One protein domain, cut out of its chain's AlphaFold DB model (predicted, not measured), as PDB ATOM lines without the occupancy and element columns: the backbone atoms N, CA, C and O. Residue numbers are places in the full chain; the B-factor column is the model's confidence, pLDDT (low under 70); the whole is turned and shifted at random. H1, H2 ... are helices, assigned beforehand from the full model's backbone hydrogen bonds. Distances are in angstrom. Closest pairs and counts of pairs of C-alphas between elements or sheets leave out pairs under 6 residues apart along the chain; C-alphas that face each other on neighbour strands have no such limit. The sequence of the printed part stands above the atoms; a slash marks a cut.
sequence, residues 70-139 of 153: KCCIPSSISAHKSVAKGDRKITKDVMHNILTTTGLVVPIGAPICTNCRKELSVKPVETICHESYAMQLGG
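AT A GLANCE: This is residues 70 to 139 of the 153 residues of an uncharacterized protein of Mytilus galloprovincialis (UniProt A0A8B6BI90). There is little regular structure: two short helices, H1 and H2, touch at nearly a right angle within a body of loops, and H3 lies far from both near one end of the long axis. Residues 88 to 89 pair briefly with 111 to 112, antiparallel. The printed part has 70 residues with three named helices, H1, H2, H3 in order, and no named strand; it is all helix, with 27 residues in named elements. It is compact, radius of gyration of the C-alphas 12.7 A, yet elongated, 37 by 19 by 18 A.

HOW THE PARTS SIT: Start from H1, residues 92 to 102, which touches H2, residues 114 to 122; their closest C-alphas, of Val 94 and Leu 120, are 6.7 A apart. Their lines are about perpendicular, 81 degrees. H3, residues 131 to 137, is apart from both. Every O i to N i+4 pair is within hydrogen-bond range in H1 and H2; H3 has 1 of 3, and 2 of 4 O i to N i+3 pairs.

IN THESE COORDINATES: Find C-alpha 92 at (-37.005, 30.313, -40.805); H1 runs 15.2 A from there. H2 spans 12.6 A. H3 spans 10.6 A, ending at C-alpha 137, (-50.603, 39.761, -33.505).

THE WHOLE: The farthest C-alphas, of Ser 82 and Gly 138, are 38.4 A apart. The printed part has no cut. The H1 to H2 link is long. Residues 122 to 139 have pLDDT under 70.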
ATOM      1  N   LYS A  70     -35.964  28.638 -59.369       85.38
ATOM      2  CA  LYS A  70     -35.977  30.116 -59.415       85.38
ATOM      3  C   LYS A  70     -35.957  30.698 -58.013       85.38
ATOM      4  O   LYS A  70     -36.562  30.138 -57.120       85.38
ATOM      5  N   CYS A  71     -35.248  31.798 -57.819       89.06
ATOM      6  CA  CYS A  71     -35.257  32.524 -56.560       89.06
ATOM      7  C   CYS A  71     -36.675  33.049 -56.279       89.06
ATOM      8  O   CYS A  71     -37.266  33.684 -57.148       89.06
ATOM      9  N   CYS A  72     -37.205  32.785 -55.086       87.75
ATOM     10  CA  CYS A  72     -38.541  33.215 -54.656       87.75
ATOM     11  C   CYS A  72     -38.547  34.563 -53.916       87.75
ATOM     12  O   CYS A  72     -39.578  34.983 -53.399       87.75
ATOM     13  N   ILE A  73     -37.399  35.243 -53.849       89.12
ATOM     14  CA  ILE A  73     -37.284  36.535 -53.175       89.12
ATOM     15  C   ILE A  73     -38.019  37.612 -53.982       89.12
ATOM     16  O   ILE A  73     -37.744  37.732 -55.180       89.12
ATOM     17  N   PRO A  74     -38.907  38.406 -53.349       84.50
ATOM     18  CA  PRO A  74     -39.621  39.491 -54.010       84.50
ATOM     19  C   PRO A  74     -38.676  40.464 -54.713       84.50
ATOM     20  O   PRO A  74     -37.636  40.833 -54.168       84.50
ATOM     21  N   SER A  75     -39.064  40.933 -55.902       85.00
ATOM     22  CA  SER A  75     -38.233  41.832 -56.714       85.00
ATOM     23  C   SER A  75     -37.888  43.153 -56.018       85.00
ATOM     24  O   SER A  75     -36.865  43.751 -56.328       85.00
ATOM     25  N   SER A  76     -38.700  43.586 -55.048       83.75
ATOM     26  CA  SER A  76     -38.462  44.790 -54.238       83.75
ATOM     27  C   SER A  76     -37.205  44.711 -53.368       83.75
ATOM     28  O   SER A  76     -36.609  45.741 -53.070       83.75
ATOM     29  N   ILE A  77     -36.788  43.505 -52.975       86.50
ATOM     30  CA  ILE A  77     -35.612  43.261 -52.122       86.50
ATOM     31  C   ILE A  77     -34.636  42.256 -52.741       86.50
ATOM     32  O   ILE A  77     -33.694  41.797 -52.093       86.50
ATOM     33  N   SER A  78     -34.863  41.858 -53.992       90.06
ATOM     34  CA  SER A  78     -34.004  40.894 -54.659       90.06
ATOM     35  C   SER A  78     -32.656  41.525 -55.001       90.06
ATOM     36  O   SER A  78     -32.593  42.528 -55.703       90.06
ATOM     37  N   ALA A  79     -31.564  40.875 -54.605       90.50
ATOM     38  CA  ALA A  79     -30.208  41.270 -54.991       90.50
ATOM     39  C   ALA A  79     -29.808  40.795 -56.409       90.50
ATOM     40  O   ALA A  79     -28.675  40.995 -56.849       90.50
ATOM     41  N   HIS A  80     -30.702  40.108 -57.128       88.06
ATOM     42  CA  HIS A  80     -30.476  39.683 -58.509       88.06
ATOM     43  C   HIS A  80     -31.213  40.602 -59.488       88.06
ATOM     44  O   HIS A  80     -32.349  40.988 -59.251       88.06
ATOM     45  N   LYS A  81     -30.570  40.928 -60.615       82.75
ATOM     46  CA  LYS A  81     -31.132  41.827 -61.641       82.75
ATOM     47  C   LYS A  81     -32.072  41.125 -62.628       82.75
ATOM     48  O   LYS A  81     -32.820  41.777 -63.342       82.75
ATOM     49  N   SER A  82     -32.003  39.801 -62.706       85.06
ATOM     50  CA  SER A  82     -32.783  38.961 -63.616       85.06
ATOM     51  C   SER A  82     -33.150  37.651 -62.927       85.06
ATOM     52  O   SER A  82     -32.584  37.327 -61.882       85.06
ATOM     53  N   VAL A  83     -34.089  36.898 -63.508       83.19
ATOM     54  CA  VAL A  83     -34.573  35.615 -62.975       83.19
ATOM     55  C   VAL A  83     -33.394  34.708 -62.608       83.19
ATOM     56  O   VAL A  83     -32.743  34.126 -63.474       83.19
ATOM     57  N   ALA A  84     -33.125  34.593 -61.309       86.12
ATOM     58  CA  ALA A  84     -31.981  33.855 -60.799       86.12
ATOM     59  C   ALA A  84     -32.373  32.434 -60.415       86.12
ATOM     60  O   ALA A  84     -33.476  32.196 -59.921       86.12
ATOM     61  N   LYS A  85     -31.440  31.491 -60.571       86.75
ATOM     62  CA  LYS A  85     -31.620  30.133 -60.063       86.75
ATOM     63  C   LYS A  85     -31.487  30.105 -58.545       86.75
ATOM     64  O   LYS A  85     -30.513  30.622 -58.011       86.75
ATOM     65  N   GLY A  86     -32.441  29.471 -57.868       85.50
ATOM     66  CA  GLY A  86     -32.278  29.128 -56.458       85.50
ATOM     67  C   GLY A  86     -31.340  27.934 -56.286       85.50
ATOM     68  O   GLY A  86     -31.507  26.911 -56.956       85.50
ATOM     69  N   ASP A  87     -30.345  28.075 -55.418       82.00
ATOM     70  CA  ASP A  87     -29.319  27.068 -55.107       82.00
ATOM     71  C   ASP A  87     -29.379  26.582 -53.646       82.00
ATOM     72  O   ASP A  87     -28.779  25.559 -53.291       82.00
ATOM     73  N   ARG A  88     -30.137  27.290 -52.800       85.44
ATOM     74  CA  ARG A  88     -30.388  26.956 -51.395       85.44
ATOM     75  C   ARG A  88     -31.871  27.093 -51.059       85.44
ATOM     76  O   ARG A  88     -32.659  27.571 -51.870       85.44
ATOM     77  N   LYS A  89     -32.232  26.651 -49.856       87.38
ATOM     78  CA  LYS A  89     -33.570  26.798 -49.282       87.38
ATOM     79  C   LYS A  89     -33.614  28.000 -48.344       87.38
ATOM     80  O   LYS A  89     -32.632  28.261 -47.645       87.38
ATOM     81  N   ILE A  90     -34.744  28.698 -48.322       88.44
ATOM     82  CA  ILE A  90     -35.059  29.689 -47.292       88.44
ATOM     83  C   ILE A  90     -35.218  28.971 -45.954       88.44
ATOM     84  O   ILE A  90     -35.958  27.991 -45.851       88.44
ATOM     85  N   THR A  91     -34.502  29.459 -44.945       88.06
ATOM     86  CA  THR A  91     -34.654  29.047 -43.548       88.06
ATOM     87  C   THR A  91     -35.678  29.936 -42.849       88.06
ATOM     88  O   THR A  91     -36.037  31.002 -43.356       88.06
ATOM     89  N   LYS A  92     -36.116  29.520 -41.658       86.25
ATOM     90  CA  LYS A  92     -37.005  30.313 -40.805       86.25
ATOM     91  C   LYS A  92     -36.452  31.720 -40.549       86.25
ATOM     92  O   LYS A  92     -37.171  32.691 -40.750       86.25
ATOM     93  N   ASP A  93     -35.165  31.839 -40.228       86.56
ATOM     94  CA  ASP A  93     -34.524  33.136 -39.959       86.56
ATOM     95  C   ASP A  93     -34.542  34.063 -41.177       86.56
ATOM     96  O   ASP A  93     -34.855  35.246 -41.066       86.56
ATOM     97  N   VAL A  94     -34.259  33.521 -42.367       88.69
ATOM     98  CA  VAL A  94     -34.292  34.297 -43.615       88.69
ATOM     99  C   VAL A  94     -35.715  34.757 -43.922       88.69
ATOM    100  O   VAL A  94     -35.908  35.906 -44.307       88.69
ATOM    101  N   MET A  95     -36.711  33.889 -43.725       90.06
ATOM    102  CA  MET A  95     -38.121  34.249 -43.876       90.06
ATOM    103  C   MET A  95     -38.516  35.370 -42.905       90.06
ATOM    104  O   MET A  95     -39.115  36.351 -43.341       90.06
ATOM    105  N   HIS A  96     -38.116  35.284 -41.632       86.94
ATOM    106  CA  HIS A  96     -38.363  36.351 -40.661       86.94
ATOM    107  C   HIS A  96     -37.719  37.671 -41.085       86.94
ATOM    108  O   HIS A  96     -38.375  38.704 -41.009       86.94
ATOM    109  N   ASN A  97     -36.483  37.643 -41.588       86.50
ATOM    110  CA  ASN A  97     -35.795  38.854 -42.037       86.50
ATOM    111  C   ASN A  97     -36.484  39.495 -43.261       86.50
ATOM    112  O   ASN A  97     -36.584  40.717 -43.380       86.50
ATOM    113  N   ILE A  98     -37.015  38.671 -44.172       87.25
ATOM    114  CA  ILE A  98     -37.832  39.151 -45.298       87.25
ATOM    115  C   ILE A  98     -39.122  39.788 -44.779       87.25
ATOM    116  O   ILE A  98     -39.470  40.886 -45.216       87.25
ATOM    117  N   LEU A  99     -39.805  39.135 -43.839       87.38
ATOM    118  CA  LEU A  99     -41.048  39.635 -43.264       87.38
ATOM    119  C   LEU A  99     -40.850  40.976 -42.556       87.38
ATOM    120  O   LEU A  99     -41.615  41.900 -42.809       87.38
ATOM    121  N   THR A 100     -39.832  41.114 -41.710       85.06
ATOM    122  CA  THR A 100     -39.561  42.384 -41.013       85.06
ATOM    123  C   THR A 100     -39.207  43.504 -41.987       85.06
ATOM    124  O   THR A 100     -39.600  44.646 -41.772       85.06
ATOM    125  N   THR A 101     -38.516  43.182 -43.083       83.50
ATOM    126  CA  THR A 101     -38.106  44.171 -44.090       83.50
ATOM    127  C   THR A 101     -39.245  44.573 -45.033       83.50
ATOM    128  O   THR A 101     -39.260  45.695 -45.534       83.50
ATOM    129  N   THR A 102     -40.177  43.663 -45.335       84.56
ATOM    130  CA  THR A 102     -41.133  43.840 -46.450       84.56
ATOM    131  C   THR A 102     -42.602  43.690 -46.083       84.56
ATOM    132  O   THR A 102     -43.458  44.035 -46.894       84.56
ATOM    133  N   GLY A 103     -42.917  43.137 -44.914       83.44
ATOM    134  CA  GLY A 103     -44.273  42.723 -44.556       83.44
ATOM    135  C   GLY A 103     -44.762  41.467 -45.290       83.44
ATOM    136  O   GLY A 103     -45.926  41.101 -45.143       83.44
ATOM    137  N   LEU A 104     -43.906  40.791 -46.070       84.31
ATOM    138  CA  LEU A 104     -44.269  39.610 -46.857       84.31
ATOM    139  C   LEU A 104     -43.731  38.321 -46.231       84.31
ATOM    140  O   LEU A 104     -42.555  38.225 -45.885       84.31
ATOM    141  N   VAL A 105     -44.581  37.296 -46.162       86.50
ATOM    142  CA  VAL A 105     -44.177  35.937 -45.783       86.50
ATOM    143  C   VAL A 105     -43.812  35.163 -47.045       86.50
ATOM    144  O   VAL A 105     -44.622  35.029 -47.961       86.50
ATOM    145  N   VAL A 106     -42.584  34.652 -47.090       86.25
ATOM    146  CA  VAL A 106     -42.110  33.764 -48.158       86.25
ATOM    147  C   VAL A 106     -42.024  32.340 -47.605       86.25
ATOM    148  O   VAL A 106     -41.556  32.181 -46.475       86.25
ATOM    149  N   PRO A 107     -42.427  31.301 -48.360       85.31
ATOM    150  CA  PRO A 107     -42.455  29.952 -47.817       85.31
ATOM    151  C   PRO A 107     -41.079  29.433 -47.388       85.31
ATOM    152  O   PRO A 107     -40.079  29.561 -48.103       85.31
ATOM    153  N   ILE A 108     -41.025  28.800 -46.219       86.88
ATOM    154  CA  ILE A 108     -39.831  28.095 -45.749       86.88
ATOM    155  C   ILE A 108     -39.578  26.900 -46.666       86.88
ATOM    156  O   ILE A 108     -40.491  26.201 -47.089       86.88
ATOM    157  N   GLY A 109     -38.310  26.653 -46.986       83.69
ATOM    158  CA  GLY A 109     -37.939  25.615 -47.943       83.69
ATOM    159  C   GLY A 109     -37.961  26.081 -49.398       83.69
ATOM    160  O   GLY A 109     -37.379  25.395 -50.244       83.69
ATOM    161  N   ALA A 110     -38.532  27.257 -49.682       86.06
ATOM    162  CA  ALA A 110     -38.550  27.813 -51.023       86.06
ATOM    163  C   ALA A 110     -37.128  28.151 -51.528       86.06
ATOM    164  O   ALA A 110     -36.224  28.462 -50.741       86.06
ATOM    165  N   PRO A 111     -36.892  28.070 -52.848       87.94
ATOM    166  CA  PRO A 111     -35.582  28.300 -53.451       87.94
ATOM    167  C   PRO A 111     -35.099  29.759 -53.343       87.94
ATOM    168  O   PRO A 111     -35.769  30.683 -53.791       87.94
ATOM    169  N   ILE A 112     -33.878  29.973 -52.848       90.06
ATOM    170  CA  ILE A 112     -33.193  31.278 -52.786       90.06
ATOM    171  C   ILE A 112     -31.852  31.215 -53.527       90.06
ATOM    172  O   ILE A 112     -31.167  30.191 -53.480       90.06
ATOM    173  N   CYS A 113     -31.491  32.290 -54.239       91.56
ATOM    174  CA  CYS A 113     -30.199  32.401 -54.921       91.56
ATOM    175  C   CYS A 113     -29.086  32.922 -53.995       91.56
ATOM    176  O   CYS A 113     -29.352  33.680 -53.055       91.56
ATOM    177  N   THR A 114     -27.830  32.601 -54.313       89.56
ATOM    178  CA  THR A 114     -26.635  33.024 -53.565       89.56
ATOM    179  C   THR A 114     -26.605  34.518 -53.253       89.56
ATOM    180  O   THR A 114     -26.288  34.894 -52.127       89.56
ATOM    181  N   ASN A 115     -26.938  35.374 -54.225       90.19
ATOM    182  CA  ASN A 115     -26.863  36.828 -54.053       90.19
ATOM    183  C   ASN A 115     -27.894  37.324 -53.039       90.19
ATOM    184  O   ASN A 115     -27.529  38.027 -52.103       90.19
ATOM    185  N   CYS A 116     -29.160  36.910 -53.177       90.50
ATOM    186  CA  CYS A 116     -30.191  37.297 -52.214       90.50
ATOM    187  C   CYS A 116     -29.899  36.737 -50.826       90.50
ATOM    188  O   CYS A 116     -30.132  37.420 -49.836       90.50
ATOM    189  N   ARG A 117     -29.362  35.513 -50.740       89.00
ATOM    190  CA  ARG A 117     -28.979  34.934 -49.453       89.00
ATOM    191  C   ARG A 117     -27.923  35.793 -48.768       89.00
ATOM    192  O   ARG A 117     -28.110  36.124 -47.608       89.00
ATOM    193  N   LYS A 118     -26.840  36.149 -49.467       87.50
ATOM    194  CA  LYS A 118     -25.764  36.986 -48.910       87.50
ATOM    195  C   LYS A 118     -26.301  38.321 -48.397       87.50
ATOM    196  O   LYS A 118     -26.054  38.648 -47.248       87.50
ATOM    197  N   GLU A 119     -27.094  39.018 -49.204       87.81
ATOM    198  CA  GLU A 119     -27.705  40.300 -48.827       87.81
ATOM    199  C   GLU A 119     -28.569  40.184 -47.558       87.81
ATOM    200  O   GLU A 119     -28.432  40.970 -46.625       87.81
ATOM    201  N   LEU A 120     -29.414  39.150 -47.484       83.94
ATOM    202  CA  LEU A 120     -30.324  38.922 -46.355       83.94
ATOM    203  C   LEU A 120     -29.637  38.341 -45.111       83.94
ATOM    204  O   LEU A 120     -30.225  38.351 -44.034       83.94
ATOM    205  N   SER A 121     -28.411  37.829 -45.242       73.31
ATOM    206  CA  SER A 121     -27.620  37.316 -44.111       73.31
ATOM    207  C   SER A 121     -26.866  38.430 -43.381       73.31
ATOM    208  O   SER A 121     -26.464  38.245 -42.240       73.31
ATOM    209  N   VAL A 122     -26.622  39.557 -44.059       59.06
ATOM    210  CA  VAL A 122     -25.741  40.638 -43.587       59.06
ATOM    211  C   VAL A 122     -26.494  41.707 -42.797       59.06
ATOM    212  O   VAL A 122     -25.868  42.460 -42.061       59.06
ATOM    213  N   LYS A 123     -27.827  41.766 -42.895       54.25
ATOM    214  CA  LYS A 123     -28.637  42.705 -42.113       54.25
ATOM    215  C   LYS A 123     -29.010  42.055 -40.778       54.25
ATOM    216  O   LYS A 123     -29.915  41.212 -40.782       54.25
ATOM    217  N   PRO A 124     -28.336  42.383 -39.654       46.31
ATOM    218  CA  PRO A 124     -28.895  42.073 -38.350       46.31
ATOM    219  C   PRO A 124     -30.261  42.747 -38.274       46.31
ATOM    220  O   PRO A 124     -30.427  43.890 -38.701       46.31
ATOM    221  N   VAL A 125     -31.245  42.003 -37.783       50.88
ATOM    222  CA  VAL A 125     -32.571  42.539 -37.506       50.88
ATOM    223  C   VAL A 125     -32.390  43.559 -36.386       50.88
ATOM    224  O   VAL A 125     -32.389  43.201 -35.209       50.88
ATOM    225  N   GLU A 126     -32.208  44.835 -36.728       45.47
ATOM    226  CA  GLU A 126     -32.564  45.889 -35.791       45.47
ATOM    227  C   GLU A 126     -34.023  45.628 -35.441       45.47
ATOM    228  O   GLU A 126     -34.880  45.486 -36.318       45.47
ATOM    229  N   THR A 127     -34.282  45.404 -34.158       40.56
ATOM    230  CA  THR A 127     -35.610  45.062 -33.664       40.56
ATOM    231  C   THR A 127     -36.484  46.297 -33.825       40.56
ATOM    232  O   THR A 127     -36.607  47.111 -32.916       40.56
ATOM    233  N   ILE A 128     -37.056  46.488 -35.013       43.97
ATOM    234  CA  ILE A 128     -38.005  47.562 -35.244       43.97
ATOM    235  C   ILE A 128     -39.326  47.088 -34.642       43.97
ATOM    236  O   ILE A 128     -40.111  46.375 -35.269       43.97
ATOM    237  N   CYS A 129     -39.556  47.473 -33.388       38.78
ATOM    238  CA  CYS A 129     -40.864  47.436 -32.752       38.78
ATOM    239  C   CYS A 129     -41.776  48.446 -33.462       38.78
ATOM    240  O   CYS A 129     -42.028  49.534 -32.954       38.78
ATOM    241  N   HIS A 130     -42.252  48.117 -34.663       40.34
ATOM    242  CA  HIS A 130     -43.335  48.872 -35.278       40.34
ATOM    243  C   HIS A 130     -44.614  48.546 -34.492       40.34
ATOM    244  O   HIS A 130     -45.247  47.509 -34.708       40.34
ATOM    245  N   GLU A 131     -44.987  49.429 -33.560       41.16
ATOM    246  CA  GLU A 131     -46.229  49.381 -32.760       41.16
ATOM    247  C   GLU A 131     -47.482  49.107 -33.615       41.16
ATOM    248  O   GLU A 131     -48.455  48.520 -33.146       41.16
ATOM    249  N   SER A 132     -47.430  49.440 -34.905       39.09
ATOM    250  CA  SER A 132     -48.492  49.205 -35.884       39.09
ATOM    251  C   SER A 132     -48.795  47.714 -36.128       39.09
ATOM    252  O   SER A 132     -49.948  47.371 -36.378       39.09
ATOM    253  N   TYR A 133     -47.804  46.815 -36.028       42.34
ATOM    254  CA  TYR A 133     -47.996  45.360 -36.201       42.34
ATOM    255  C   TYR A 133     -48.286  44.628 -34.883       42.34
ATOM    256  O   TYR A 133     -48.908  43.559 -34.887       42.34
ATOM    257  N   ALA A 134     -47.908  45.218 -33.743       41.03
ATOM    258  CA  ALA A 134     -48.206  44.673 -32.419       41.03
ATOM    259  C   ALA A 134     -49.723  44.557 -32.166       41.03
ATOM    260  O   ALA A 134     -50.154  43.664 -31.430       41.03
ATOM    261  N   MET A 135     -50.539  45.387 -32.830       38.84
ATOM    262  CA  MET A 135     -52.000  45.353 -32.705       38.84
ATOM    263  C   MET A 135     -52.690  44.225 -33.494       38.84
ATOM    264  O   MET A 135     -53.782  43.821 -33.108       38.84
ATOM    265  N   GLN A 136     -52.073  43.650 -34.537       43.28
ATOM    266  CA  GLN A 136     -52.671  42.515 -35.267       43.28
ATOM    267  C   GLN A 136     -52.253  41.144 -34.710       43.28
ATOM    268  O   GLN A 136     -53.024  40.184 -34.797       43.28
ATOM    269  N   LEU A 137     -51.088  41.034 -34.061       43.03
ATOM    270  CA  LEU A 137     -50.603  39.761 -33.505       43.03
ATOM    271  C   LEU A 137     -50.501  39.694 -31.975       43.03
ATOM    272  O   LEU A 137     -50.320  38.595 -31.461       43.03
ATOM    273  N   GLY A 138     -50.799  40.765 -31.237       33.91
ATOM    274  CA  GLY A 138     -50.891  40.709 -29.774       33.91
ATOM    275  C   GLY A 138     -49.531  40.729 -29.078       33.91
ATOM    276  O   GLY A 138     -49.254  39.870 -28.247       33.91
ATOM    277  N   GLY A 139     -48.714  41.735 -29.395       35.09
ATOM    278  CA  GLY A 139     -47.542  42.095 -28.594       35.09
ATOM    279  C   GLY A 139     -46.219  42.120 -29.357       35.09
ATOM    280  O   GLY A 139     -45.978  41.332 -30.271       35.09
TER     281      GLY A 139